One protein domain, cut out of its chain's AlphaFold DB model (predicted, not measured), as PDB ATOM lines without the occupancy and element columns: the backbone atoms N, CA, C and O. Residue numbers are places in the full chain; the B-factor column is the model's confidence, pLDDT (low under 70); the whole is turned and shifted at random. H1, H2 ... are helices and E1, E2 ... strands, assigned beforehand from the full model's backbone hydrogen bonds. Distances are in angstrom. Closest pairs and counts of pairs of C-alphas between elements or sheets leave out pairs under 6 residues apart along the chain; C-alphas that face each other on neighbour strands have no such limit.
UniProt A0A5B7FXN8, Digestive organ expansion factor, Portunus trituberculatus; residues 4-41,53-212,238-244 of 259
ATOM      1  N   GLY A   4     240.589 223.855 218.546       71.44
ATOM      2  CA  GLY A   4     240.095 223.368 219.825       71.44
ATOM      3  C   GLY A   4     239.211 224.415 220.494       71.44
ATOM      4  O   GLY A   4     238.183 224.085 221.079       71.44
ATOM      5  N   LYS A   5     239.531 225.700 220.301       77.50
ATOM      6  CA  LYS A   5     238.691 226.815 220.741       77.50
ATOM      7  C   LYS A   5     237.346 226.882 220.035       77.50
ATOM      8  O   LYS A   5     236.342 227.011 220.731       77.50
ATOM      9  N   LYS A   6     237.293 226.724 218.712       78.06
ATOM     10  CA  LYS A   6     236.009 226.661 217.992       78.06
ATOM     11  C   LYS A   6     235.133 225.520 218.499       78.06
ATOM     12  O   LYS A   6     233.955 225.733 218.760       78.06
ATOM     13  N   VAL A   7     235.702 224.327 218.680       80.44
ATOM     14  CA  VAL A   7     234.936 223.166 219.161       80.44
ATOM     15  C   VAL A   7     234.414 223.389 220.575       80.44
ATOM     16  O   VAL A   7     233.254 223.090 220.840       80.44
ATOM     17  N   VAL A   8     235.218 223.973 221.469       82.81
ATOM     18  CA  VAL A   8     234.749 224.339 222.815       82.81
ATOM     19  C   VAL A   8     233.630 225.381 222.746       82.81
ATOM     20  O   VAL A   8     232.631 225.233 223.442       82.81
ATOM     21  N   GLU A   9     233.745 226.403 221.896       83.06
ATOM     22  CA  GLU A   9     232.707 227.429 221.714       83.06
ATOM     23  C   GLU A   9     231.402 226.841 221.153       83.06
ATOM     24  O   GLU A   9     230.329 227.128 221.684       83.06
ATOM     25  N   ILE A  10     231.489 225.962 220.149       83.88
ATOM     26  CA  ILE A  10     230.339 225.239 219.587       83.88
ATOM     27  C   ILE A  10     229.709 224.338 220.650       83.88
ATOM     28  O   ILE A  10     228.491 224.333 220.805       83.88
ATOM     29  N   LEU A  11     230.516 223.606 221.419       81.62
ATOM     30  CA  LEU A  11     230.022 222.730 222.480       81.62
ATOM     31  C   LEU A  11     229.298 223.537 223.562       81.62
ATOM     32  O   LEU A  11     228.202 223.162 223.971       81.62
ATOM     33  N   VAL A  12     229.857 224.674 223.983       82.69
ATOM     34  CA  VAL A  12     229.201 225.588 224.931       82.69
ATOM     35  C   VAL A  12     227.884 226.122 224.354       82.69
ATOM     36  O   VAL A  12     226.873 226.110 225.056       82.69
ATOM     37  N   ALA A  13     227.867 226.525 223.080       83.19
ATOM     38  CA  ALA A  13     226.664 227.017 222.411       83.19
ATOM     39  C   ALA A  13     225.573 225.937 222.279       83.19
ATOM     40  O   ALA A  13     224.395 226.225 222.480       83.19
ATOM     41  N   LEU A  14     225.947 224.691 221.975       81.06
ATOM     42  CA  LEU A  14     225.010 223.571 221.848       81.06
ATOM     43  C   LEU A  14     224.438 223.128 223.198       81.06
ATOM     44  O   LEU A  14     223.254 222.808 223.273       81.06
ATOM     45  N   MET A  15     225.261 223.122 224.249       75.19
ATOM     46  CA  MET A  15     224.865 222.647 225.579       75.19
ATOM     47  C   MET A  15     223.949 223.630 226.319       75.19
ATOM     48  O   MET A  15     223.110 223.200 227.106       75.19
ATOM     49  N   PHE A  16     224.099 224.938 226.086       73.94
ATOM     50  CA  PHE A  16     223.459 225.976 226.905       73.94
ATOM     51  C   PHE A  16     222.671 227.006 226.088       73.94
ATOM     52  O   PHE A  16     222.663 228.180 226.447       73.94
ATOM     53  N   LYS A  17     221.976 226.576 225.024       63.88
ATOM     54  CA  LYS A  17     221.198 227.448 224.114       63.88
ATOM     55  C   LYS A  17     220.269 228.466 224.810       63.88
ATOM     56  O   LYS A  17     219.954 229.478 224.197       63.88
ATOM     57  N   GLU A  18     219.853 228.232 226.062       56.78
ATOM     58  CA  GLU A  18     218.861 229.061 226.774       56.78
ATOM     59  C   GLU A  18     219.191 229.377 228.256       56.78
ATOM     60  O   GLU A  18     218.490 230.166 228.888       56.78
ATOM     61  N   ALA A  19     220.252 228.807 228.845       55.19
ATOM     62  CA  ALA A  19     220.552 228.947 230.279       55.19
ATOM     63  C   ALA A  19     221.820 229.778 230.539       55.19
ATOM     64  O   ALA A  19     222.759 229.758 229.748       55.19
ATOM     65  N   LYS A  20     221.880 230.476 231.688       57.66
ATOM     66  CA  LYS A  20     223.095 231.184 232.141       57.66
ATOM     67  C   LYS A  20     224.281 230.215 232.152       57.66
ATOM     68  O   LYS A  20     224.346 229.312 232.984       57.66
ATOM     69  N   THR A  21     225.223 230.431 231.241       63.38
ATOM     70  CA  THR A  21     226.430 229.622 231.083       63.38
ATOM     71  C   THR A  21     227.317 229.752 232.317       63.38
ATOM     72  O   THR A  21     227.904 230.812 232.548       63.38
ATOM     73  N   ASN A  22     227.458 228.680 233.096       79.25
ATOM     74  CA  ASN A  22     228.514 228.588 234.099       79.25
ATOM     75  C   ASN A  22     229.648 227.722 233.538       79.25
ATOM     76  O   ASN A  22     229.617 226.493 233.628       79.25
ATOM     77  N   VAL A  23     230.623 228.372 232.898       85.06
ATOM     78  CA  VAL A  23     231.841 227.719 232.404       85.06
ATOM     79  C   VAL A  23     232.975 228.026 233.376       85.06
ATOM     80  O   VAL A  23     233.424 229.167 233.485       85.06
ATOM     81  N   GLN A  24     233.444 227.007 234.092       87.38
ATOM     82  CA  GLN A  24     234.567 227.150 235.019       87.38
ATOM     83  C   GLN A  24     235.891 227.163 234.242       87.38
ATOM     84  O   GLN A  24     236.034 226.455 233.245       87.38
ATOM     85  N   ASN A  25     236.870 227.936 234.722       88.38
ATOM     86  CA  ASN A  25     238.208 228.092 234.126       88.38
ATOM     87  C   ASN A  25     238.235 228.685 232.705       88.38
ATOM     88  O   ASN A  25     239.232 228.558 231.996       88.38
ATOM     89  N   TYR A  26     237.172 229.377 232.287       88.00
ATOM     90  CA  TYR A  26     237.122 229.990 230.959       88.00
ATOM     91  C   TYR A  26     238.131 231.138 230.771       88.00
ATOM     92  O   TYR A  26     238.620 231.340 229.664       88.00
ATOM     93  N   SER A  27     238.493 231.862 231.837       87.38
ATOM     94  CA  SER A  27     239.526 232.909 231.768       87.38
ATOM     95  C   SER A  27     240.889 232.328 231.388       87.38
ATOM     96  O   SER A  27     241.480 232.772 230.412       87.38
ATOM     97  N   ARG A  28     241.311 231.249 232.062       88.56
ATOM     98  CA  ARG A  28     242.537 230.514 231.722       88.56
ATOM     99  C   ARG A  28     242.501 229.982 230.289       88.56
ATOM    100  O   ARG A  28     243.471 230.102 229.559       88.56
ATOM    101  N   PHE A  29     241.354 229.456 229.860       87.38
ATOM    102  CA  PHE A  29     241.177 228.991 228.484       87.38
ATOM    103  C   PHE A  29     241.403 230.100 227.446       87.38
ATOM    104  O   PHE A  29     242.009 229.872 226.400       87.38
ATOM    105  N   LYS A  30     240.922 231.312 227.735       85.06
ATOM    106  CA  LYS A  30     241.143 232.491 226.892       85.06
ATOM    107  C   LYS A  30     242.586 232.982 226.917       85.06
ATOM    108  O   LYS A  30     243.006 233.563 225.928       85.06
ATOM    109  N   GLU A  31     243.319 232.786 228.004       86.12
ATOM    110  CA  GLU A  31     244.744 233.126 228.082       86.12
ATOM    111  C   GLU A  31     245.591 232.127 227.282       86.12
ATOM    112  O   GLU A  31     246.411 232.541 226.466       86.12
ATOM    113  N   ASP A  32     245.329 230.827 227.447       83.00
ATOM    114  CA  ASP A  32     246.091 229.756 226.792       83.00
ATOM    115  C   ASP A  32     245.809 229.682 225.278       83.00
ATOM    116  O   ASP A  32     246.734 229.519 224.484       83.00
ATOM    117  N   TYR A  33     244.537 229.816 224.872       78.88
ATOM    118  CA  TYR A  33     244.075 229.597 223.488       78.88
ATOM    119  C   TYR A  33     243.394 230.822 222.855       78.88
ATOM    120  O   TYR A  33     242.723 230.727 221.816       78.88
ATOM    121  N   GLY A  34     243.502 231.987 223.493       73.31
ATOM    122  CA  GLY A  34     243.040 233.250 222.929       73.31
ATOM    123  C   GLY A  34     243.904 233.726 221.763       73.31
ATOM    124  O   GLY A  34     245.021 233.251 221.576       73.31
ATOM    125  N   PRO A  35     243.397 234.675 220.961       66.81
ATOM    126  CA  PRO A  35     244.217 235.319 219.941       66.81
ATOM    127  C   PRO A  35     245.383 236.046 220.625       66.81
ATOM    128  O   PRO A  35     245.155 236.972 221.409       66.81
ATOM    129  N   ARG A  36     246.624 235.629 220.349       63.34
ATOM    130  CA  ARG A  36     247.813 236.337 220.840       63.34
ATOM    131  C   ARG A  36     247.919 237.688 220.131       63.34
ATOM    132  O   ARG A  36     247.624 237.798 218.944       63.34
ATOM    133  N   ALA A  37     248.321 238.727 220.865       54.28
ATOM    134  CA  ALA A  37     248.390 240.099 220.351       54.28
ATOM    135  C   ALA A  37     249.303 240.239 219.112       54.28
ATOM    136  O   ALA A  37     249.047 241.089 218.267       54.28
ATOM    137  N   GLU A  38     250.288 239.350 218.965       51.22
ATOM    138  CA  GLU A  38     251.229 239.287 217.836       51.22
ATOM    139  C   GLU A  38     250.633 238.683 216.546       51.22
ATOM    140  O   GLU A  38     251.265 238.723 215.494       51.22
ATOM    141  N   GLU A  39     249.410 238.137 216.580       52.16
ATOM    142  CA  GLU A  39     248.715 237.621 215.383       52.16
ATOM    143  C   GLU A  39     247.963 238.714 214.604       52.16
ATOM    144  O   GLU A  39     247.370 238.428 213.561       52.16
ATOM    145  N   LYS A  40     247.949 239.957 215.109       48.38
ATOM    146  CA  LYS A  40     247.275 241.094 214.463       48.38
ATOM    147  C   LYS A  40     248.110 241.795 213.390       48.38
ATOM    148  O   LYS A  40     247.552 242.629 212.691       48.38
ATOM    149  N   GLU A  41     249.388 241.459 213.235       43.81
ATOM    150  CA  GLU A  41     250.257 242.098 212.242       43.81
ATOM    151  C   GLU A  41     250.580 241.134 211.089       43.81
ATOM    152  O   GLU A  41     251.449 240.267 211.178       43.81
ATOM    153  N   PHE A  53     245.279 226.958 202.628       67.94
ATOM    154  CA  PHE A  53     246.476 227.096 203.457       67.94
ATOM    155  C   PHE A  53     246.265 228.191 204.506       67.94
ATOM    156  O   PHE A  53     246.546 228.003 205.689       67.94
ATOM    157  N   VAL A  54     245.734 229.344 204.093       71.62
ATOM    158  CA  VAL A  54     245.462 230.440 205.028       71.62
ATOM    159  C   VAL A  54     244.451 230.008 206.085       71.62
ATOM    160  O   VAL A  54     244.647 230.344 207.246       71.62
ATOM    161  N   ALA A  55     243.417 229.244 205.726       68.88
ATOM    162  CA  ALA A  55     242.401 228.760 206.658       68.88
ATOM    163  C   ALA A  55     242.960 227.782 207.703       68.88
ATOM    164  O   ALA A  55     242.693 227.959 208.895       68.88
ATOM    165  N   VAL A  56     243.768 226.808 207.269       66.25
ATOM    166  CA  VAL A  56     244.377 225.787 208.139       66.25
ATOM    167  C   VAL A  56     245.378 226.408 209.112       66.25
ATOM    168  O   VAL A  56     245.364 226.083 210.297       66.25
ATOM    169  N   PHE A  57     246.209 227.338 208.634       64.69
ATOM    170  CA  PHE A  57     247.278 227.962 209.424       64.69
ATOM    171  C   PHE A  57     246.876 229.311 210.040       64.69
ATOM    172  O   PHE A  57     247.726 230.059 210.526       64.69
ATOM    173  N   LYS A  58     245.581 229.665 210.032       64.44
ATOM    174  CA  LYS A  58     245.111 230.896 210.675       64.44
ATOM    175  C   LYS A  58     245.187 230.735 212.191       64.44
ATOM    176  O   LYS A  58     244.353 230.049 212.779       64.44
ATOM    177  N   GLY A  59     246.055 231.503 212.843       62.88
ATOM    178  CA  GLY A  59     246.168 231.634 214.303       62.88
ATOM    179  C   GLY A  59     247.182 230.683 214.934       62.88
ATOM    180  O   GLY A  59     248.115 230.249 214.264       62.88
ATOM    181  N   ASP A  60     246.990 230.389 216.221       62.09
ATOM    182  CA  ASP A  60     247.953 229.605 216.993       62.09
ATOM    183  C   ASP A  60     248.278 228.246 216.351       62.09
ATOM    184  O   ASP A  60     247.393 227.420 216.119       62.09
ATOM    185  N   SER A  61     249.566 228.044 216.069       60.31
ATOM    186  CA  SER A  61     250.123 226.855 215.413       60.31
ATOM    187  C   SER A  61     250.563 225.783 216.416       60.31
ATOM    188  O   SER A  61     251.236 224.829 216.035       60.31
ATOM    189  N   ASN A  62     250.229 225.939 217.703       65.00
ATOM    190  CA  ASN A  62     250.573 224.955 218.725       65.00
ATOM    191  C   ASN A  62     249.844 223.629 218.467       65.00
ATOM    192  O   ASN A  62     248.619 223.526 218.556       65.00
ATOM    193  N   GLU A  63     250.626 222.595 218.170       67.25
ATOM    194  CA  GLU A  63     250.141 221.255 217.837       67.25
ATOM    195  C   GLU A  63     249.847 220.389 219.077       67.25
ATOM    196  O   GLU A  63     249.363 219.265 218.947       67.25
ATOM    197  N   ASP A  64     250.103 220.880 220.294       75.38
ATOM    198  CA  ASP A  64     250.016 220.132 221.557       75.38
ATOM    199  C   ASP A  64     248.701 220.358 222.333       75.38
ATOM    200  O   ASP A  64     248.653 220.228 223.566       75.38
ATOM    201  N   PHE A  65     247.623 220.682 221.610       82.94
ATOM    202  CA  PHE A  65     246.302 220.930 222.180       82.94
ATOM    203  C   PHE A  65     245.805 219.733 223.003       82.94
ATOM    204  O   PHE A  65     245.768 218.600 222.525       82.94
ATOM    205  N   LYS A  66     245.407 219.989 224.252       86.00
ATOM    206  CA  LYS A  66     244.924 218.980 225.200       86.00
ATOM    207  C   LYS A  66     244.030 219.635 226.245       86.00
ATOM    208  O   LYS A  66     244.435 220.574 226.925       86.00
ATOM    209  N   LEU A  67     242.811 219.138 226.390       88.00
ATOM    210  CA  LEU A  67     241.827 219.686 227.305       88.00
ATOM    211  C   LEU A  67     240.860 218.595 227.761       88.00
ATOM    212  O   LEU A  67     240.146 217.999 226.959       88.00
ATOM    213  N   GLY A  68     240.809 218.367 229.070       89.50
ATOM    214  CA  GLY A  68     239.770 217.556 229.692       89.50
ATOM    215  C   GLY A  68     238.565 218.425 230.028       89.50
ATOM    216  O   GLY A  68     238.701 219.499 230.626       89.50
ATOM    217  N   LEU A  69     237.380 217.964 229.657       88.56
ATOM    218  CA  LEU A  69     236.106 218.591 229.963       88.56
ATOM    219  C   LEU A  69     235.309 217.690 230.897       88.56
ATOM    220  O   LEU A  69     235.199 216.483 230.678       88.56
ATOM    221  N   LYS A  70     234.705 218.294 231.916       89.19
ATOM    222  CA  LYS A  70     233.752 217.616 232.796       89.19
ATOM    223  C   LYS A  70     232.403 218.312 232.723       89.19
ATOM    224  O   LYS A  70     232.318 219.530 232.925       89.19
ATOM    225  N   ILE A  71     231.366 217.540 232.420       86.06
ATOM    226  CA  ILE A  71     229.996 218.021 232.282       86.06
ATOM    227  C   ILE A  71     229.281 217.802 233.613       86.06
ATOM    228  O   ILE A  71     229.068 216.682 234.071       86.06
ATOM    229  N   THR A  72     228.857 218.898 234.229       84.44
ATOM    230  CA  THR A  72     227.944 218.891 235.374       84.44
ATOM    231  C   THR A  72     226.565 219.344 234.897       84.44
ATOM    232  O   THR A  72     226.466 220.042 233.891       84.44
ATOM    233  N   LYS A  73     225.502 219.013 235.644       78.00
ATOM    234  CA  LYS A  73     224.091 219.306 235.308       78.00
ATOM    235  C   LYS A  73     223.861 220.669 234.630       78.00
ATOM    236  O   LYS A  73     223.195 220.707 233.609       78.00
ATOM    237  N   ASN A  74     224.451 221.746 235.163       79.25
ATOM    238  CA  ASN A  74     224.294 223.115 234.647       79.25
ATOM    239  C   ASN A  74     225.628 223.845 234.400       79.25
ATOM    240  O   ASN A  74     225.648 225.070 234.284       79.25
ATOM    241  N   SER A  75     226.763 223.144 234.395       84.75
ATOM    242  CA  SER A  75     228.065 223.804 234.255       84.75
ATOM    243  C   SER A  75     229.064 222.937 233.516       84.75
ATOM    244  O   SER A  75     229.123 221.729 233.742       84.75
ATOM    245  N   LEU A  76     229.909 223.571 232.712       88.00
ATOM    246  CA  LEU A  76     231.035 222.924 232.051       88.00
ATOM    247  C   LEU A  76     232.323 223.306 232.781       88.00
ATOM    248  O   LEU A  76     232.643 224.490 232.899       88.00
ATOM    249  N   LYS A  77     233.070 222.318 233.276       91.00
ATOM    250  CA  LYS A  77     234.394 222.546 233.860       91.00
ATOM    251  C   LYS A  77     235.465 222.262 232.814       91.00
ATOM    252  O   LYS A  77     235.635 221.113 232.404       91.00
ATOM    253  N   LEU A  78     236.180 223.311 232.412       90.75
ATOM    254  CA  LEU A  78     237.366 223.201 231.565       90.75
ATOM    255  C   LEU A  78     238.586 222.821 232.418       90.75
ATOM    256  O   LEU A  78     238.657 223.178 233.601       90.75
ATOM    257  N   TYR A  79     239.561 222.140 231.811       90.62
ATOM    258  CA  TYR A  79     240.774 221.634 232.473       90.62
ATOM    259  C   TYR A  79     240.475 220.648 233.611       90.62
ATOM    260  O   TYR A  79     241.068 220.711 234.690       90.62
ATOM    261  N   ALA A  80     239.518 219.748 233.389       90.00
ATOM    262  CA  ALA A  80     239.373 218.574 234.235       90.00
ATOM    263  C   ALA A  80     240.545 217.608 233.999       90.00
ATOM    264  O   ALA A  80     241.045 217.499 232.880       90.00
ATOM    265  N   ASP A  81     240.957 216.900 235.051       88.50
ATOM    266  CA  ASP A  81     241.895 215.786 234.922       88.50
ATOM    267  C   ASP A  81     241.297 214.695 234.022       88.50
ATOM    268  O   ASP A  81     240.088 214.452 234.058       88.50
ATOM    269  N   PHE A  82     242.124 214.025 233.225       85.56
ATOM    270  CA  PHE A  82     241.684 213.062 232.217       85.56
ATOM    271  C   PHE A  82     240.973 211.851 232.819       85.56
ATOM    272  O   PHE A  82     239.965 211.396 232.278       85.56
ATOM    273  N   TYR A  83     241.406 211.400 233.998       83.19
ATOM    274  CA  TYR A  83     240.734 210.337 234.752       83.19
ATOM    275  C   TYR A  83     239.323 210.725 235.233       83.19
ATOM    276  O   TYR A  83     238.485 209.863 235.515       83.19
ATOM    277  N   GLN A  84     239.042 212.026 235.337       83.19
ATOM    278  CA  GLN A  84     237.758 212.565 235.795       83.19
ATOM    279  C   GLN A  84     236.979 213.309 234.706       83.19
ATOM    280  O   GLN A  84     235.894 213.823 234.989       83.19
ATOM    281  N   SER A  85     237.538 213.410 233.501       86.19
ATOM    282  CA  SER A  85     236.908 214.065 232.363       86.19
ATOM    283  C   SER A  85     235.902 213.134 231.696       86.19
ATOM    284  O   SER A  85     236.134 211.928 231.597       86.19
ATOM    285  N   ASP A  86     234.801 213.721 231.236       84.31
ATOM    286  CA  ASP A  86     233.786 213.046 230.425       84.31
ATOM    287  C   ASP A  86     234.113 213.187 228.931       84.31
ATOM    288  O   ASP A  86     233.820 212.305 228.128       84.31
ATOM    289  N   ILE A  87     234.743 214.302 228.542       87.25
ATOM    290  CA  ILE A  87     235.184 214.537 227.167       87.25
ATOM    291  C   ILE A  87     236.656 214.930 227.178       87.25
ATOM    292  O   ILE A  87     237.048 215.848 227.898       87.25
ATOM    293  N   ILE A  88     237.462 214.269 226.353       88.81
ATOM    294  CA  ILE A  88     238.857 214.644 226.115       88.81
ATOM    295  C   ILE A  88     238.928 215.262 224.723       88.81
ATOM    296  O   ILE A  88     238.650 214.596 223.724       88.81
ATOM    297  N   LEU A  89     239.292 216.541 224.668       88.31
ATOM    298  CA  LEU A  89     239.611 217.245 223.433       88.31
ATOM    299  C   LEU A  89     241.125 217.348 223.333       88.31
ATOM    300  O   LEU A  89     241.746 218.060 224.120       88.31
ATOM    301  N   ALA A  90     241.743 216.641 222.400       87.31
ATOM    302  CA  ALA A  90     243.193 216.673 222.285       87.31
ATOM    303  C   ALA A  90     243.655 216.359 220.869       87.31
ATOM    304  O   ALA A  90     242.990 215.614 220.156       87.31
ATOM    305  N   SER A  91     244.812 216.897 220.490       84.88
ATOM    306  CA  SER A  91     245.588 216.408 219.355       84.88
ATOM    307  C   SER A  91     246.303 215.095 219.731       84.88
ATOM    308  O   SER A  91     246.536 214.841 220.913       84.88
ATOM    309  N   PRO A  92     246.713 214.227 218.790       84.75
ATOM    310  CA  PRO A  92     247.342 212.953 219.075       84.75
ATOM    311  C   PRO A  92     248.784 213.198 219.437       84.75
ATOM    312  O   PRO A  92     249.331 212.406 220.179       84.75
ATOM    313  N   LEU A  93     249.387 214.294 218.968       83.94
ATOM    314  CA  LEU A  93     250.660 214.771 219.464       83.94
ATOM    315  C   LEU A  93     250.525 215.186 220.938       83.94
ATOM    316  O   LEU A  93     251.301 214.733 221.774       83.94
ATOM    317  N   GLY A  94     249.481 215.950 221.283       84.12
ATOM    318  CA  GLY A  94     249.146 216.299 222.664       84.12
ATOM    319  C   GLY A  94     248.954 215.065 223.550       84.12
ATOM    320  O   GLY A  94     249.556 214.976 224.619       84.12
ATOM    321  N   LEU A  95     248.188 214.073 223.083       83.38
ATOM    322  CA  LEU A  95     248.005 212.796 223.784       83.38
ATOM    323  C   LEU A  95     249.289 211.967 223.834       83.38
ATOM    324  O   LEU A  95     249.577 211.369 224.865       83.38
ATOM    325  N   ARG A  96     250.093 211.967 222.768       83.88
ATOM    326  CA  ARG A  96     251.379 211.264 222.705       83.88
ATOM    327  C   ARG A  96     252.339 211.779 223.769       83.88
ATOM    328  O   ARG A  96     253.023 210.970 224.388       83.88
ATOM    329  N   TYR A  97     252.361 213.089 224.018       84.12
ATOM    330  CA  TYR A  97     253.161 213.660 225.101       84.12
ATOM    331  C   TYR A  97     252.701 213.192 226.483       84.12
ATOM    332  O   TYR A  97     253.541 212.920 227.337       84.12
ATOM    333  N   ILE A  98     251.390 213.055 226.691       83.81
ATOM    334  CA  ILE A  98     250.803 212.650 227.979       83.81
ATOM    335  C   ILE A  98     250.990 211.154 228.227       83.81
ATOM    336  O   ILE A  98     251.342 210.749 229.331       83.81
ATOM    337  N   MET A  99     250.819 210.339 227.186       81.06
ATOM    338  CA  MET A  99     251.112 208.906 227.229       81.06
ATOM    339  C   MET A  99     252.602 208.635 227.476       81.06
ATOM    340  O   MET A  99     252.952 207.571 227.974       81.06
ATOM    341  N   GLY A 100     253.481 209.580 227.138       71.50
ATOM    342  CA  GLY A 100     254.924 209.430 227.264       71.50
ATOM    343  C   GLY A 100     255.550 208.584 226.147       71.50
ATOM    344  O   GLY A 100     254.885 208.010 225.281       71.50
ATOM    345  N   SER A 101     256.882 208.534 226.147       58.78
ATOM    346  CA  SER A 101     257.647 207.655 225.257       58.78
ATOM    347  C   SER A 101     257.559 206.208 225.746       58.78
ATOM    348  O   SER A 101     257.671 205.960 226.944       58.78
ATOM    349  N   THR A 102     257.447 205.261 224.808       54.53
ATOM    350  CA  THR A 102     257.417 203.801 225.030       54.53
ATOM    351  C   THR A 102     258.555 203.282 225.929       54.53
ATOM    352  O   THR A 102     258.443 202.201 226.494       54.53
ATOM    353  N   ASN A 103     259.627 204.061 226.110       52.81
ATOM    354  CA  ASN A 103     260.821 203.694 226.875       52.81
ATOM    355  C   ASN A 103     260.807 204.133 228.354       52.81
ATOM    356  O   ASN A 103     261.836 204.028 229.020       52.81
ATOM    357  N   ARG A 104     259.694 204.665 228.880       51.34
ATOM    358  CA  ARG A 104     259.551 205.007 230.310       51.34
ATOM    359  C   ARG A 104     258.539 204.083 230.984       51.34
ATOM    360  O   ARG A 104     257.553 203.703 230.373       51.34
ATOM    361  N   THR A 105     258.775 203.756 232.251       53.38
ATOM    362  CA  THR A 105     257.912 202.902 233.091       53.38
ATOM    363  C   THR A 105     256.540 203.510 233.390       53.38
ATOM    364  O   THR A 105     255.640 202.800 233.820       53.38
ATOM    365  N   ASP A 106     256.359 204.803 233.112       58.97
ATOM    366  CA  ASP A 106     255.188 205.578 233.524       58.97
ATOM    367  C   ASP A 106     254.300 205.943 232.323       58.97
ATOM    368  O   ASP A 106     253.886 207.094 232.170       58.97
ATOM    369  N   ILE A 107     254.037 204.986 231.426       67.31
ATOM    370  CA  ILE A 107     253.109 205.199 230.306       67.31
ATOM    371  C   ILE A 107     251.691 205.330 230.869       67.31
ATOM    372  O   ILE A 107     251.022 204.337 231.161       67.31
ATOM    373  N   GLN A 108     251.207 206.562 231.005       75.19
ATOM    374  CA  GLN A 108     249.844 206.823 231.455       75.19
ATOM    375  C   GLN A 108     248.884 206.594 230.285       75.19
ATOM    376  O   GLN A 108     248.700 207.459 229.435       75.19
ATOM    377  N   THR A 109     248.302 205.397 230.207       80.56
ATOM    378  CA  THR A 109     247.283 205.041 229.192       80.56
ATOM    379  C   THR A 109     245.939 204.658 229.800       80.56
ATOM    380  O   THR A 109     244.951 204.519 229.082       80.56
ATOM    381  N   ASP A 110     245.871 204.584 231.127       82.25
ATOM    382  CA  ASP A 110     244.707 204.102 231.870       82.25
ATOM    383  C   ASP A 110     243.468 205.006 231.709       82.25
ATOM    384  O   ASP A 110     242.331 204.547 231.825       82.25
ATOM    385  N   PHE A 111     243.659 206.279 231.349       83.31
ATOM    386  CA  PHE A 111     242.560 207.197 231.036       83.31
ATOM    387  C   PHE A 111     241.934 206.973 229.644       83.31
ATOM    388  O   PHE A 111     240.900 207.560 229.352       83.31
ATOM    389  N   LEU A 112     242.524 206.143 228.771       85.06
ATOM    390  CA  LEU A 112     241.993 205.828 227.429       85.06
ATOM    391  C   LEU A 112     241.191 204.512 227.393       85.06
ATOM    392  O   LEU A 112     240.777 204.037 226.331       85.06
ATOM    393  N   THR A 113     240.993 203.886 228.548       82.50
ATOM    394  CA  THR A 113     240.418 202.541 228.663       82.50
ATOM    395  C   THR A 113     238.904 202.545 228.426       82.50
ATOM    396  O   THR A 113     238.378 201.667 227.738       82.50
ATOM    397  N   SER A 114     238.210 203.586 228.901       80.75
ATOM    398  CA  SER A 114     236.741 203.696 228.890       80.75
ATOM    399  C   SER A 114     236.149 204.458 227.695       80.75
ATOM    400  O   SER A 114     235.007 204.915 227.737       80.75
ATOM    401  N   ILE A 115     236.915 204.603 226.609       85.19
ATOM    402  CA  ILE A 115     236.489 205.373 225.435       85.19
ATOM    403  C   ILE A 115     235.370 204.635 224.702       85.19
ATOM    404  O   ILE A 115     235.596 203.572 224.117       85.19
ATOM    405  N   GLU A 116     234.175 205.225 224.712       84.75
ATOM    406  CA  GLU A 116     232.997 204.701 224.008       84.75
ATOM    407  C   GLU A 116     232.894 205.280 222.590       84.75
ATOM    408  O   GLU A 116     232.508 204.583 221.653       84.75
ATOM    409  N   ILE A 117     233.266 206.551 222.417       86.50
ATOM    410  CA  ILE A 117     233.196 207.256 221.136       86.50
ATOM    411  C   ILE A 117     234.549 207.911 220.865       86.50
ATOM    412  O   ILE A 117     235.048 208.683 221.685       86.50
ATOM    413  N   LEU A 118     235.118 207.604 219.701       88.06
ATOM    414  CA  LEU A 118     236.319 208.233 219.165       88.06
ATOM    415  C   LEU A 118     235.944 208.988 217.893       88.06
ATOM    416  O   LEU A 118     235.556 208.371 216.902       88.06
ATOM    417  N   ILE A 119     236.076 210.307 217.912       88.44
ATOM    418  CA  ILE A 119     235.891 211.151 216.728       88.44
ATOM    419  C   ILE A 119     237.269 211.592 216.263       88.44
ATOM    420  O   ILE A 119     238.039 212.056 217.090       88.44
ATOM    421  N   LEU A 120     237.578 211.436 214.981       86.88
ATOM    422  CA  LEU A 120     238.780 211.930 214.317       86.88
ATOM    423  C   LEU A 120     238.321 212.931 213.251       86.88
ATOM    424  O   LEU A 120     237.902 212.525 212.169       86.88
ATOM    425  N   ASP A 121     238.318 214.219 213.577       83.81
ATOM    426  CA  ASP A 121     237.914 215.282 212.650       83.81
ATOM    427  C   ASP A 121     239.070 215.698 211.727       83.81
ATOM    428  O   ASP A 121     240.206 215.624 212.154       83.81
ATOM    429  N   GLN A 122     238.815 216.073 210.472       78.69
ATOM    430  CA  GLN A 122     239.802 216.222 209.376       78.69
ATOM    431  C   GLN A 122     241.082 215.372 209.470       78.69
ATOM    432  O   GLN A 122     242.203 215.858 209.663       78.69
ATOM    433  N   ALA A 123     240.926 214.087 209.184       82.94
ATOM    434  CA  ALA A 123     242.012 213.126 209.153       82.94
ATOM    435  C   ALA A 123     243.102 213.410 208.102       82.94
ATOM    436  O   ALA A 123     244.202 212.864 208.214       82.94
ATOM    437  N   ASP A 124     242.846 214.263 207.107       79.62
ATOM    438  CA  ASP A 124     243.852 214.682 206.120       79.62
ATOM    439  C   ASP A 124     244.967 215.522 206.752       79.62
ATOM    440  O   ASP A 124     246.128 215.401 206.373       79.62
ATOM    441  N   ILE A 125     244.651 216.345 207.752       79.06
ATOM    442  CA  ILE A 125     245.655 217.194 208.412       79.06
ATOM    443  C   ILE A 125     246.599 216.346 209.258       79.06
ATOM    444  O   ILE A 125     247.790 216.625 209.361       79.06
ATOM    445  N   PHE A 126     246.096 215.244 209.802       80.19
ATOM    446  CA  PHE A 126     246.898 214.326 210.611       80.19
ATOM    447  C   PHE A 126     247.893 213.560 209.751       80.19
ATOM    448  O   PHE A 126     248.986 213.234 210.210       80.19
ATOM    449  N   MET A 127     247.527 213.328 208.488       82.06
ATOM    450  CA  MET A 127     248.440 212.820 207.472       82.06
ATOM    451  C   MET A 127     249.546 213.829 207.143       82.06
ATOM    452  O   MET A 127     250.670 213.406 206.891       82.06
ATOM    453  N   MET A 128     249.255 215.135 207.161       78.75
ATOM    454  CA  MET A 128     250.258 216.183 206.915       78.75
ATOM    455  C   MET A 128     251.246 216.359 208.079       78.75
ATOM    456  O   MET A 128     252.370 216.791 207.842       78.75
ATOM    457  N   GLN A 129     250.843 216.033 209.313       78.75
ATOM    458  CA  GLN A 129     251.704 216.088 210.501       78.75
ATOM    459  C   GLN A 129     252.547 214.812 210.651       78.75
ATOM    460  O   GLN A 129     253.687 214.740 210.201       78.75
ATOM    461  N   ASN A 130     251.990 213.789 211.304       84.50
ATOM    462  CA  ASN A 130     252.575 212.460 211.419       84.50
ATOM    463  C   ASN A 130     251.473 211.453 211.781       84.50
ATOM    464  O   ASN A 130     250.950 211.442 212.901       84.50
ATOM    465  N   TRP A 131     251.162 210.560 210.841       86.38
ATOM    466  CA  TRP A 131     250.138 209.531 211.017       86.38
ATOM    467  C   TRP A 131     250.481 208.496 212.101       86.38
ATOM    468  O   TRP A 131     249.587 207.884 212.691       86.38
ATOM    469  N   GLU A 132     251.764 208.314 212.423       87.62
ATOM    470  CA  GLU A 132     252.201 207.382 213.464       87.62
ATOM    471  C   GLU A 132     251.614 207.734 214.832       87.62
ATOM    472  O   GLU A 132     251.295 206.837 215.611       87.62
ATOM    473  N   HIS A 133     251.401 209.021 215.131       86.38
ATOM    474  CA  HIS A 133     250.783 209.426 216.395       86.38
ATOM    475  C   HIS A 133     249.364 208.867 216.543       86.38
ATOM    476  O   HIS A 133     248.998 208.404 217.624       86.38
ATOM    477  N   VAL A 134     248.595 208.835 215.451       87.62
ATOM    478  CA  VAL A 134     247.255 208.232 215.423       87.62
ATOM    479  C   VAL A 134     247.346 206.718 215.584       87.62
ATOM    480  O   VAL A 134     246.573 206.139 216.345       87.62
ATOM    481  N   LEU A 135     248.306 206.065 214.922       88.94
ATOM    482  CA  LEU A 135     248.493 204.616 215.040       88.94
ATOM    483  C   LEU A 135     248.828 204.195 216.474       88.94
ATOM    484  O   LEU A 135     248.196 203.277 216.997       88.94
ATOM    485  N   VAL A 136     249.760 204.894 217.129       87.62
ATOM    486  CA  VAL A 136     250.120 204.569 218.515       87.62
ATOM    487  C   VAL A 136     248.971 204.871 219.478       87.62
ATOM    488  O   VAL A 136     248.745 204.111 220.420       87.62
ATOM    489  N   LEU A 137     248.211 205.942 219.234       87.00
ATOM    490  CA  LEU A 137     247.011 206.232 220.014       87.00
ATOM    491  C   LEU A 137     245.977 205.104 219.868       87.00
ATOM    492  O   LEU A 137     245.475 204.598 220.867       87.00
ATOM    493  N   MET A 138     245.707 204.653 218.644       87.62
ATOM    494  CA  MET A 138     244.771 203.555 218.376       87.62
ATOM    495  C   MET A 138     245.189 202.242 219.036       87.62
ATOM    496  O   MET A 138     244.319 201.479 219.455       87.62
ATOM    497  N   ASP A 139     246.493 201.997 219.164       87.38
ATOM    498  CA  ASP A 139     247.016 200.848 219.903       87.38
ATOM    499  C   ASP A 139     246.887 201.011 221.419       87.38
ATOM    500  O   ASP A 139     246.897 200.013 222.131       87.38
ATOM    501  N   ALA A 140     246.804 202.230 221.947       86.31
ATOM    502  CA  ALA A 140     246.664 202.482 223.379       86.31
ATOM    503  C   ALA A 140     245.207 202.499 223.867       86.31
ATOM    504  O   ALA A 140     244.945 202.162 225.020       86.31
ATOM    505  N   ILE A 141     244.265 202.880 223.004       86.62
ATOM    506  CA  ILE A 141     242.848 203.014 223.358       86.62
ATOM    507  C   ILE A 141     242.215 201.647 223.684       86.62
ATOM    508  O   ILE A 141     242.472 200.650 223.012       86.62
ATOM    509  N   ASN A 142     241.313 201.626 224.677       85.25
ATOM    510  CA  ASN A 142     240.554 200.449 225.134       85.25
ATOM    511  C   ASN A 142     241.415 199.253 225.579       85.25
ATOM    512  O   ASN A 142     240.922 198.125 225.631       85.25
ATOM    513  N   LYS A 143     242.684 199.483 225.926       85.25
ATOM    514  CA  LYS A 143     243.465 198.488 226.660       85.25
ATOM    515  C   LYS A 143     242.907 198.317 228.078       85.25
ATOM    516  O   LYS A 143     242.282 199.240 228.595       85.25
ATOM    517  N   PRO A 144     243.089 197.154 228.715       82.00
ATOM    518  CA  PRO A 144     242.799 197.031 230.136       82.00
ATOM    519  C   PRO A 144     243.734 197.958 230.934       82.00
ATOM    520  O   PRO A 144     244.910 198.070 230.570       82.00
ATOM    521  N   PRO A 145     243.239 198.628 231.989       81.44
ATOM    522  CA  PRO A 145     244.070 199.491 232.822       81.44
ATOM    523  C   PRO A 145     245.172 198.680 233.510       81.44
ATOM    524  O   PRO A 145     244.924 197.564 233.974       81.44
ATOM    525  N   HIS A 146     246.376 199.246 233.590       79.75
ATOM    526  CA  HIS A 146     247.496 198.625 234.299       79.75
ATOM    527  C   HIS A 146     247.413 198.884 235.808       79.75
ATOM    528  O   HIS A 146     247.620 197.967 236.603       79.75
ATOM    529  N   ASP A 147     247.069 200.114 236.202       76.31
ATOM    530  CA  ASP A 147     246.958 200.520 237.602       76.31
ATOM    531  C   ASP A 147     245.501 200.819 237.979       76.31
ATOM    532  O   ASP A 147     244.959 201.901 237.741       76.31
ATOM    533  N   VAL A 148     244.851 199.833 238.598       72.69
ATOM    534  CA  VAL A 148     243.451 199.938 239.032       72.69
ATOM    535  C   VAL A 148     243.278 200.964 240.157       72.69
ATOM    536  O   VAL A 148     242.208 201.554 240.279       72.69
ATOM    537  N   HIS A 149     244.317 201.242 240.956       70.50
ATOM    538  CA  HIS A 149     244.214 202.166 242.092       70.50
ATOM    539  C   HIS A 149     244.113 203.633 241.668       70.50
ATOM    540  O   HIS A 149     243.552 204.445 242.402       70.50
ATOM    541  N   LYS A 150     244.617 203.977 240.478       67.50
ATOM    542  CA  LYS A 150     244.452 205.316 239.888       67.50
ATOM    543  C   LYS A 150     243.050 205.547 239.332       67.50
ATOM    544  O   LYS A 150     242.654 206.692 239.109       67.50
ATOM    545  N   LEU A 151     242.291 204.477 239.102       67.94
ATOM    546  CA  LEU A 151     240.928 204.569 238.615       67.94
ATOM    547  C   LEU A 151     239.994 204.881 239.792       67.94
ATOM    548  O   LEU A 151     239.555 203.995 240.515       67.94
ATOM    549  N   ASP A 152     239.652 206.159 239.956       65.75
ATOM    550  CA  ASP A 152     238.630 206.649 240.900       65.75
ATOM    551  C   ASP A 152     237.210 206.257 240.431       65.75
ATOM    552  O   ASP A 152     236.370 207.101 240.099       65.75
ATOM    553  N   THR A 153     236.977 204.960 240.214       67.50
ATOM    554  CA  THR A 153     235.704 204.409 239.735       67.50
ATOM    555  C   THR A 153     235.437 203.060 240.390       67.50
ATOM    556  O   THR A 153     236.251 202.146 240.306       67.50
ATOM    557  N   ASP A 154     234.250 202.918 240.982       69.19
ATOM    558  CA  ASP A 154     233.775 201.648 241.530       69.19
ATOM    559  C   ASP A 154     233.728 200.568 240.434       69.19
ATOM    560  O   ASP A 154     232.944 200.667 239.485       69.19
ATOM    561  N   LEU A 155     234.511 199.493 240.589       72.38
ATOM    562  CA  LEU A 155     234.544 198.371 239.636       72.38
ATOM    563  C   LEU A 155     233.177 197.696 239.460       72.38
ATOM    564  O   LEU A 155     232.872 197.178 238.390       72.38
ATOM    565  N   THR A 156     232.318 197.756 240.479       76.38
ATOM    566  CA  THR A 156     230.944 197.232 240.434       76.38
ATOM    567  C   THR A 156     230.049 197.962 239.430       76.38
ATOM    568  O   THR A 156     229.028 197.421 239.014       76.38
ATOM    569  N   ARG A 157     230.417 199.185 239.023       74.19
ATOM    570  CA  ARG A 157     229.692 199.994 238.027       74.19
ATOM    571  C   ARG A 157     230.242 199.831 236.611       74.19
ATOM    572  O   ARG A 157     229.674 200.387 235.662       74.19
ATOM    573  N   VAL A 158     231.358 199.118 236.462       76.12
ATOM    574  CA  VAL A 158     231.973 198.851 235.165       76.12
ATOM    575  C   VAL A 158     231.198 197.730 234.485       76.12
ATOM    576  O   VAL A 158     230.834 196.726 235.094       76.12
ATOM    577  N   ARG A 159     230.908 197.910 233.197       79.31
ATOM    578  CA  ARG A 159     230.186 196.903 232.417       79.31
ATOM    579  C   ARG A 159     231.065 195.672 232.227       79.31
ATOM    580  O   ARG A 159     232.237 195.808 231.887       79.31
ATOM    581  N   LEU A 160     230.477 194.485 232.367       83.00
ATOM    582  CA  LEU A 160     231.206 193.215 232.313       83.00
ATOM    583  C   LEU A 160     232.005 193.045 231.011       83.00
ATOM    584  O   LEU A 160     233.188 192.737 231.058       83.00
ATOM    585  N   TRP A 161     231.417 193.395 229.866       81.31
ATOM    586  CA  TRP A 161     232.113 193.338 228.576       81.31
ATOM    587  C   TRP A 161     233.349 194.249 228.502       81.31
ATOM    588  O   TRP A 161     234.268 193.986 227.733       81.31
ATOM    589  N   SER A 162     233.396 195.330 229.285       79.38
ATOM    590  CA  SER A 162     234.572 196.199 229.349       79.38
ATOM    591  C   SER A 162     235.685 195.562 230.179       79.38
ATOM    592  O   SER A 162     236.852 195.747 229.849       79.38
ATOM    593  N   LEU A 163     235.331 194.801 231.223       80.06
ATOM    594  CA  LEU A 163     236.277 194.027 232.036       80.06
ATOM    595  C   LEU A 163     236.829 192.820 231.265       80.06
ATOM    596  O   LEU A 163     238.003 192.494 231.390       80.06
ATOM    597  N   GLU A 164     236.003 192.203 230.422       84.88
ATOM    598  CA  GLU A 164     236.378 191.082 229.547       84.88
ATOM    599  C   GLU A 164     237.218 191.513 228.327       84.88
ATOM    600  O   GLU A 164     237.608 190.681 227.511       84.88
ATOM    601  N   GLY A 165     237.501 192.810 228.169       82.94
ATOM    602  CA  GLY A 165     238.304 193.323 227.054       82.94
ATOM    603  C   GLY A 165     237.552 193.415 225.722       82.94
ATOM    604  O   GLY A 165     238.168 193.607 224.675       82.94
ATOM    605  N   HIS A 166     236.219 193.338 225.732       85.00
ATOM    606  CA  HIS A 166     235.380 193.524 224.543       85.00
ATOM    607  C   HIS A 166     235.097 194.999 224.219       85.00
ATOM    608  O   HIS A 166     234.384 195.290 223.260       85.00
ATOM    609  N   ALA A 167     235.677 195.947 224.963       83.94
ATOM    610  CA  ALA A 167     235.507 197.380 224.730       83.94
ATOM    611  C   ALA A 167     235.800 197.843 223.285       83.94
ATOM    612  O   ALA A 167     234.997 198.620 222.758       83.94
ATOM    613  N   PRO A 168     236.833 197.332 222.578       84.94
ATOM    614  CA  PRO A 168     237.073 197.703 221.184       84.94
ATOM    615  C   PRO A 168     235.902 197.388 220.241       84.94
ATOM    616  O   PRO A 168     235.731 198.107 219.266       84.94
ATOM    617  N   LEU A 169     235.088 196.361 220.537       86.94
ATOM    618  CA  LEU A 169     233.948 195.933 219.707       86.94
ATOM    619  C   LEU A 169     232.746 196.880 219.785       86.94
ATOM    620  O   LEU A 169     231.949 196.953 218.843       86.94
ATOM    621  N   TYR A 170     232.606 197.554 220.928       84.31
ATOM    622  CA  TYR A 170     231.499 198.456 221.236       84.31
ATOM    623  C   TYR A 170     231.856 199.931 221.033       84.31
ATOM    624  O   TYR A 170     230.955 200.770 221.020       84.31
ATOM    625  N   ARG A 171     233.142 200.257 220.849       85.81
ATOM    626  CA  ARG A 171     233.582 201.621 220.554       85.81
ATOM    627  C   ARG A 171     233.067 202.064 219.185       85.81
ATOM    628  O   ARG A 171     233.293 201.403 218.174       85.81
ATOM    629  N   GLN A 172     232.462 203.246 219.130       86.00
ATOM    630  CA  GLN A 172     232.127 203.907 217.875       86.00
ATOM    631  C   GLN A 172     233.281 204.811 217.436       86.00
ATOM    632  O   GLN A 172     233.596 205.793 218.103       86.00
ATOM    633  N   THR A 173     233.902 204.503 216.297       86.44
ATOM    634  CA  THR A 173     234.904 205.379 215.672       86.44
ATOM    635  C   THR A 173     234.285 206.128 214.494       86.44
ATOM    636  O   THR A 173     233.781 205.504 213.560       86.44
ATOM    637  N   VAL A 174     234.324 207.459 214.540       88.00
ATOM    638  CA  VAL A 174     233.850 208.364 213.485       88.00
ATOM    639  C   VAL A 174     235.056 209.111 212.934       88.00
ATOM    640  O   VAL A 174     235.784 209.740 213.691       88.00
ATOM    641  N   LEU A 175     235.281 209.026 211.628       86.94
ATOM    642  CA  LEU A 175     236.390 209.686 210.944       86.94
ATOM    643  C   LEU A 175     235.814 210.661 209.915       86.94
ATOM    644  O   LEU A 175     235.037 210.246 209.053       86.94
ATOM    645  N   PHE A 176     236.207 211.926 210.001       85.38
ATOM    646  CA  PHE A 176     235.905 212.950 209.010       85.38
ATOM    647  C   PHE A 176     237.176 213.284 208.235       85.38
ATOM    648  O   PHE A 176     238.243 213.438 208.818       85.38
ATOM    649  N   SER A 177     237.063 213.375 206.916       82.56
ATOM    650  CA  SER A 177     238.163 213.704 206.012       82.56
ATOM    651  C   SER A 177     237.579 214.357 204.765       82.56
ATOM    652  O   SER A 177     236.509 213.950 204.307       82.56
ATOM    653  N   SER A 178     238.262 215.360 204.221       81.25
ATOM    654  CA  SER A 178     237.952 215.959 202.923       81.25
ATOM    655  C   SER A 178     238.421 215.075 201.768       81.25
ATOM    656  O   SER A 178     237.772 215.039 200.723       81.25
ATOM    657  N   THR A 179     239.502 214.308 201.961       80.19
ATOM    658  CA  THR A 179     240.013 213.368 200.957       80.19
ATOM    659  C   THR A 179     239.959 211.930 201.450       80.19
ATOM    660  O   THR A 179     240.114 211.638 202.632       80.19
ATOM    661  N   THR A 180     239.723 210.988 200.534       80.06
ATOM    662  CA  THR A 180     239.771 209.565 200.880       80.06
ATOM    663  C   THR A 180     241.187 209.036 200.691       80.06
ATOM    664  O   THR A 180     241.611 208.835 199.550       80.06
ATOM    665  N   VAL A 181     241.897 208.766 201.785       85.00
ATOM    666  CA  VAL A 181     243.256 208.199 201.757       85.00
ATOM    667  C   VAL A 181     243.225 206.724 202.166       85.00
ATOM    668  O   VAL A 181     242.429 206.305 203.010       85.00
ATOM    669  N   ASP A 182     244.113 205.901 201.605       88.00
ATOM    670  CA  ASP A 182     244.172 204.470 201.939       88.00
ATOM    671  C   ASP A 182     244.558 204.210 203.402       88.00
ATOM    672  O   ASP A 182     244.079 203.249 204.001       88.00
ATOM    673  N   HIS A 183     245.324 205.111 204.024       88.00
ATOM    674  CA  HIS A 183     245.609 205.083 205.463       88.00
ATOM    675  C   HIS A 183     244.339 205.154 206.319       88.00
ATOM    676  O   HIS A 183     244.221 204.431 207.310       88.00
ATOM    677  N   HIS A 184     243.352 205.958 205.914       86.75
ATOM    678  CA  HIS A 184     242.059 206.036 206.594       86.75
ATOM    679  C   HIS A 184     241.278 204.731 206.453       86.75
ATOM    680  O   HIS A 184     240.723 204.224 207.428       86.75
ATOM    681  N   ARG A 185     241.290 204.132 205.256       86.31
ATOM    682  CA  ARG A 185     240.653 202.828 205.010       86.31
ATOM    683  C   ARG A 185     241.311 201.710 205.810       86.31
ATOM    684  O   ARG A 185     240.597 200.864 206.348       86.31
ATOM    685  N   ALA A 186     242.639 201.727 205.914       89.31
ATOM    686  CA  ALA A 186     243.415 200.792 206.722       89.31
ATOM    687  C   ALA A 186     243.124 200.953 208.224       89.31
ATOM    688  O   ALA A 186     243.035 199.969 208.956       89.31
ATOM    689  N   LEU A 187     242.913 202.186 208.692       87.75
ATOM    690  CA  LEU A 187     242.494 202.435 210.069       87.75
ATOM    691  C   LEU A 187     241.101 201.861 210.343       87.75
ATOM    692  O   LEU A 187     240.903 201.137 211.315       87.75
ATOM    693  N   ILE A 188     240.145 202.133 209.451       85.50
ATOM    694  CA  ILE A 188     238.771 201.637 209.572       85.50
ATOM    695  C   ILE A 188     238.726 200.107 209.479       85.50
ATOM    696  O   ILE A 188     237.905 199.487 210.148       85.50
ATOM    697  N   SER A 189     239.586 199.475 208.671       86.00
ATOM    698  CA  SER A 189     239.662 198.009 208.604       86.00
ATOM    699  C   SER A 189     240.286 197.380 209.852       86.00
ATOM    700  O   SER A 189     239.949 196.239 210.161       86.00
ATOM    701  N   LYS A 190     241.151 198.107 210.574       86.06
ATOM    702  CA  LYS A 190     241.709 197.687 211.870       86.06
ATOM    703  C   LYS A 190     240.689 197.803 213.013       86.06
ATOM    704  O   LYS A 190     240.813 197.092 214.006       86.06
ATOM    705  N   CYS A 191     239.685 198.673 212.892       84.06
ATOM    706  CA  CYS A 191     238.607 198.777 213.874       84.06
ATOM    707  C   CYS A 191     237.684 197.549 213.824       84.06
ATOM    708  O   CYS A 191     237.097 197.226 212.790       84.06
ATOM    709  N   CYS A 192     237.512 196.891 214.967       80.88
ATOM    710  CA  CYS A 192     236.588 195.776 215.123       80.88
ATOM    711  C   CYS A 192     235.235 196.322 215.590       80.88
ATOM    712  O   CYS A 192     235.135 196.755 216.725       80.88
ATOM    713  N   ASN A 193     234.194 196.295 214.753       81.31
ATOM    714  CA  ASN A 193     232.864 196.789 215.131       81.31
ATOM    715  C   ASN A 193     231.859 195.636 215.202       81.31
ATOM    716  O   ASN A 193     231.768 194.843 214.264       81.31
ATOM    717  N   PHE A 194     231.029 195.601 216.247       82.19
ATOM    718  CA  PHE A 194     229.953 194.608 216.360       82.19
ATOM    719  C   PHE A 194     228.874 194.754 215.266       82.19
ATOM    720  O   PHE A 194     228.443 193.768 214.674       82.19
ATOM    721  N   ALA A 195     228.451 195.988 214.963       78.69
ATOM    722  CA  ALA A 195     227.328 196.281 214.060       78.69
ATOM    723  C   ALA A 195     227.747 196.696 212.631       78.69
ATOM    724  O   ALA A 195     226.946 197.254 211.879       78.69
ATOM    725  N   GLY A 196     228.994 196.415 212.237       78.50
ATOM    726  CA  GLY A 196     229.519 196.712 210.901       78.50
ATOM    727  C   GLY A 196     230.120 198.116 210.747       78.50
ATOM    728  O   GLY A 196     230.507 198.762 211.720       78.50
ATOM    729  N   LYS A 197     230.260 198.573 209.496       83.00
ATOM    730  CA  LYS A 197     230.855 199.872 209.143       83.00
ATOM    731  C   LYS A 197     230.025 200.596 208.087       83.00
ATOM    732  O   LYS A 197     229.491 199.956 207.182       83.00
ATOM    733  N   LEU A 198     229.970 201.920 208.192       82.81
ATOM    734  CA  LEU A 198     229.369 202.807 207.203       82.81
ATOM    735  C   LEU A 198     230.446 203.776 206.714       82.81
ATOM    736  O   LEU A 198     231.072 204.455 207.520       82.81
ATOM    737  N   GLU A 199     230.650 203.829 205.403       80.44
ATOM    738  CA  GLU A 199     231.511 204.814 204.751       80.44
ATOM    739  C   GLU A 199     230.607 205.687 203.881       80.44
ATOM    740  O   GLU A 199     229.965 205.194 202.949       80.44
ATOM    741  N   ALA A 200     230.503 206.964 204.240       78.06
ATOM    742  CA  ALA A 200     229.780 207.964 203.472       78.06
ATOM    743  C   ALA A 200     230.811 208.883 202.823       78.06
ATOM    744  O   ALA A 200     231.477 209.660 203.500       78.06
ATOM    745  N   ILE A 201     230.956 208.767 201.509       71.75
ATOM    746  CA  ILE A 201     231.752 209.700 200.719       71.75
ATOM    747  C   ILE A 201     230.772 210.774 200.278       71.75
ATOM    748  O   ILE A 201     229.876 210.464 199.493       71.75
ATOM    749  N   TRP A 202     230.904 211.983 200.826       57.03
ATOM    750  CA  TRP A 202     230.170 213.150 200.350       57.03
ATOM    751  C   TRP A 202     230.805 213.595 199.048       57.03
ATOM    752  O   TRP A 202     231.933 214.085 199.056       57.03
ATOM    753  N   PRO A 203     230.129 213.413 197.916       52.81
ATOM    754  CA  PRO A 203     230.627 213.944 196.679       52.81
ATOM    755  C   PRO A 203     229.971 215.306 196.482       52.81
ATOM    756  O   PRO A 203     228.854 215.562 196.940       52.81
ATOM    757  N   ASN A 204     230.565 216.133 195.645       46.53
ATOM    758  CA  ASN A 204     229.752 217.035 194.841       46.53
ATOM    759  C   ASN A 204     228.925 216.204 193.816       46.53
ATOM    760  O   ASN A 204     229.096 216.363 192.616       46.53
ATOM    761  N   CYS A 205     228.028 215.324 194.306       42.94
ATOM    762  CA  CYS A 205     227.162 214.339 193.621       42.94
ATOM    763  C   CYS A 205     227.769 212.946 193.289       42.94
ATOM    764  O   CYS A 205     228.833 212.844 192.693       42.94
ATOM    765  N   ILE A 206     227.009 211.878 193.621       32.75
ATOM    766  CA  ILE A 206     227.234 210.405 193.485       32.75
ATOM    767  C   ILE A 206     227.488 209.644 194.814       32.75
ATOM    768  O   ILE A 206     228.612 209.324 195.192       32.75
ATOM    769  N   PHE A 207     226.403 209.270 195.505       35.75
ATOM    770  CA  PHE A 207     226.432 208.347 196.647       35.75
ATOM    771  C   PHE A 207     226.915 206.949 196.225       35.75
ATOM    772  O   PHE A 207     226.237 206.258 195.464       35.75
ATOM    773  N   LYS A 208     228.031 206.477 196.794       30.34
ATOM    774  CA  LYS A 208     228.414 205.056 196.756       30.34
ATOM    775  C   LYS A 208     228.302 204.467 198.160       30.34
ATOM    776  O   LYS A 208     229.232 204.530 198.953       30.34
ATOM    777  N   LEU A 209     227.135 203.905 198.471       37.56
ATOM    778  CA  LEU A 209     226.869 203.273 199.763       37.56
ATOM    779  C   LEU A 209     227.458 201.853 199.768       37.56
ATOM    780  O   LEU A 209     226.855 200.915 199.248       37.56
ATOM    781  N   SER A 210     228.652 201.676 200.336       36.00
ATOM    782  CA  SER A 210     229.240 200.343 200.526       36.00
ATOM    783  C   SER A 210     228.778 199.755 201.861       36.00
ATOM    784  O   SER A 210     229.501 199.752 202.854       36.00
ATOM    785  N   ALA A 211     227.533 199.278 201.903       35.06
ATOM    786  CA  ALA A 211     227.024 198.500 203.027       35.06
ATOM    787  C   ALA A 211     227.290 197.009 202.777       35.06
ATOM    788  O   ALA A 211     226.678 196.396 201.900       35.06
ATOM    789  N   ARG A 212     228.179 196.377 203.554       33.66
ATOM    790  CA  ARG A 212     228.259 194.907 203.565       33.66
ATOM    791  C   ARG A 212     227.183 194.348 204.498       33.66
ATOM    792  O   ARG A 212     227.251 194.574 205.695       33.66
ATOM    793  N   GLN A 238     233.378 208.225 228.490       45.06
ATOM    794  CA  GLN A 238     234.453 209.036 227.941       45.06
ATOM    795  C   GLN A 238     234.313 209.124 226.426       45.06
ATOM    796  O   GLN A 238     234.319 208.115 225.714       45.06
ATOM    797  N   VAL A 239     234.159 210.353 225.946       48.25
ATOM    798  CA  VAL A 239     234.170 210.688 224.523       48.25
ATOM    799  C   VAL A 239     235.502 211.358 224.226       48.25
ATOM    800  O   VAL A 239     235.813 212.408 224.787       48.25
ATOM    801  N   VAL A 240     236.299 210.772 223.339       50.31
ATOM    802  CA  VAL A 240     237.496 211.443 222.826       50.31
ATOM    803  C   VAL A 240     237.130 212.070 221.499       50.31
ATOM    804  O   VAL A 240     236.840 211.366 220.529       50.31
ATOM    805  N   VAL A 241     237.118 213.400 221.468       52.62
ATOM    806  CA  VAL A 241     236.948 214.154 220.228       52.62
ATOM    807  C   VAL A 241     238.314 214.666 219.827       52.62
ATOM    808  O   VAL A 241     238.853 215.606 220.410       52.62
ATOM    809  N   TYR A 242     238.883 214.011 218.831       52.31
ATOM    810  CA  TYR A 242     240.039 214.518 218.140       52.31
ATOM    811  C   TYR A 242     239.565 215.508 217.078       52.31
ATOM    812  O   TYR A 242     238.748 215.182 216.220       52.31
ATOM    813  N   VAL A 243     240.045 216.739 217.204       43.81
ATOM    814  CA  VAL A 243     239.656 217.873 216.374       43.81
ATOM    815  C   VAL A 243     240.786 218.153 215.382       43.81
ATOM    816  O   VAL A 243     241.845 218.633 215.786       43.81
ATOM    817  N   GLY A 244     240.587 217.828 214.108       33.09
ATOM    818  CA  GLY A 244     241.354 218.388 212.991       33.09
ATOM    819  C   GLY A 244     240.759 219.725 212.573       33.09
ATOM    820  O   GLY A 244     239.748 220.129 213.142       33.09
TER     821      GLY A 244
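This is residues 4 to 41, 53 to 212 and 238 to 244 of the 259 residues of the protein "Digestive organ expansion factor" of Portunus trituberculatus (UniProt A0A5B7FXN8). A twisted sheet of seven strands runs through the middle of the model, with H1 over one face and H5, on which H7 packs, on the opposite face. H3 and H4 lie far from this core, and residues 141 to 159 and 191 to 212 are long stretches with no named element. The 205 printed residues include ten named helices and seven named strands, in the order H1 E1 H2 H3 H4 E2 E3 E4 H5 E5 H6 H7 H8 H9 E6 H10 E7. The sheet is mixed, in the order E1 E3 E2 E4 E7 E5 E6, and the class is mixed, helices and strands. The whole is compact, with a radius of gyration of the C-alphas of 18.3 A and spans of 51 by 49 by 43 A.

H1, residues 4 to 15, begins at C-alpha 4 (240.095, 223.368, 219.825) and is 16.3 A long. E1 is 22 to 24, H2 26 to 33, H3 37 to 40 and H4 53 to 56. E2, 66 to 72, is 19.8 A long; E3 is 75 to 78, E4 87 to 90 and H5 92 to 99. E5, 115 to 120, is 13.1 A long; H6 is 123 to 129, and H7, 131 to 140, is 14.6 A long. H8 is 160 to 163, H9 167 to 170, E6 172 to 175 and H10 182 to 190. E7, 238 to 242, ends at C-alpha 242 (240.039, 214.518, 218.140).

H1 is on the sheet at a height of 8.5 A, over E2 and along the strands. E1 and E3 are parallel, with N 24 and O 76 2.9 A apart. E2 and E3 are an antiparallel hairpin, with N 77 and O 70 at 2.9 A. E2 and E4 are antiparallel (N 67 and O 89, 2.7 A); E4, E7, E5 and E6 follow, each parallel to its neighbour, with N 88 and O 239 at 2.9 A, N 242 and O 119 at 2.8 A, and N 120 and O 174 at 2.8 A. E4, H5 and E5 are a split strand-helix-strand unit, with E7 between the two strands and a right-handed crossover; E5, H6 to H9 and E6 are a strand-helix-strand unit whose strands are neighbours. H5 touches H7 at a steep tilt of 42 degrees, the same way; the closest C-alphas, of Pro 92 and His 133, are 5.6 A apart. H2, H9 and H10 only graze the sheet. H6 is close to but not clearly touching H7 and H10, as H8 is to H9; H3 and H4 touch no helix. In H1, H2, H5, H6, H7 and H10 every O i to N i+4 pair is within hydrogen-bond range; the others are too short for one.

The C-alphas of Glu 41 and Thr 156 are the farthest apart, 56.4 A. Cuts leave gaps of 17.8 A from C-alpha 41 to 53 and 28.8 A from 212 to 238. The links H5 to E5 and H7 to H8 are long. Mean pLDDT of the printed part is 75.9; residues 202 to 212 and 238 to 244 are among those under 70.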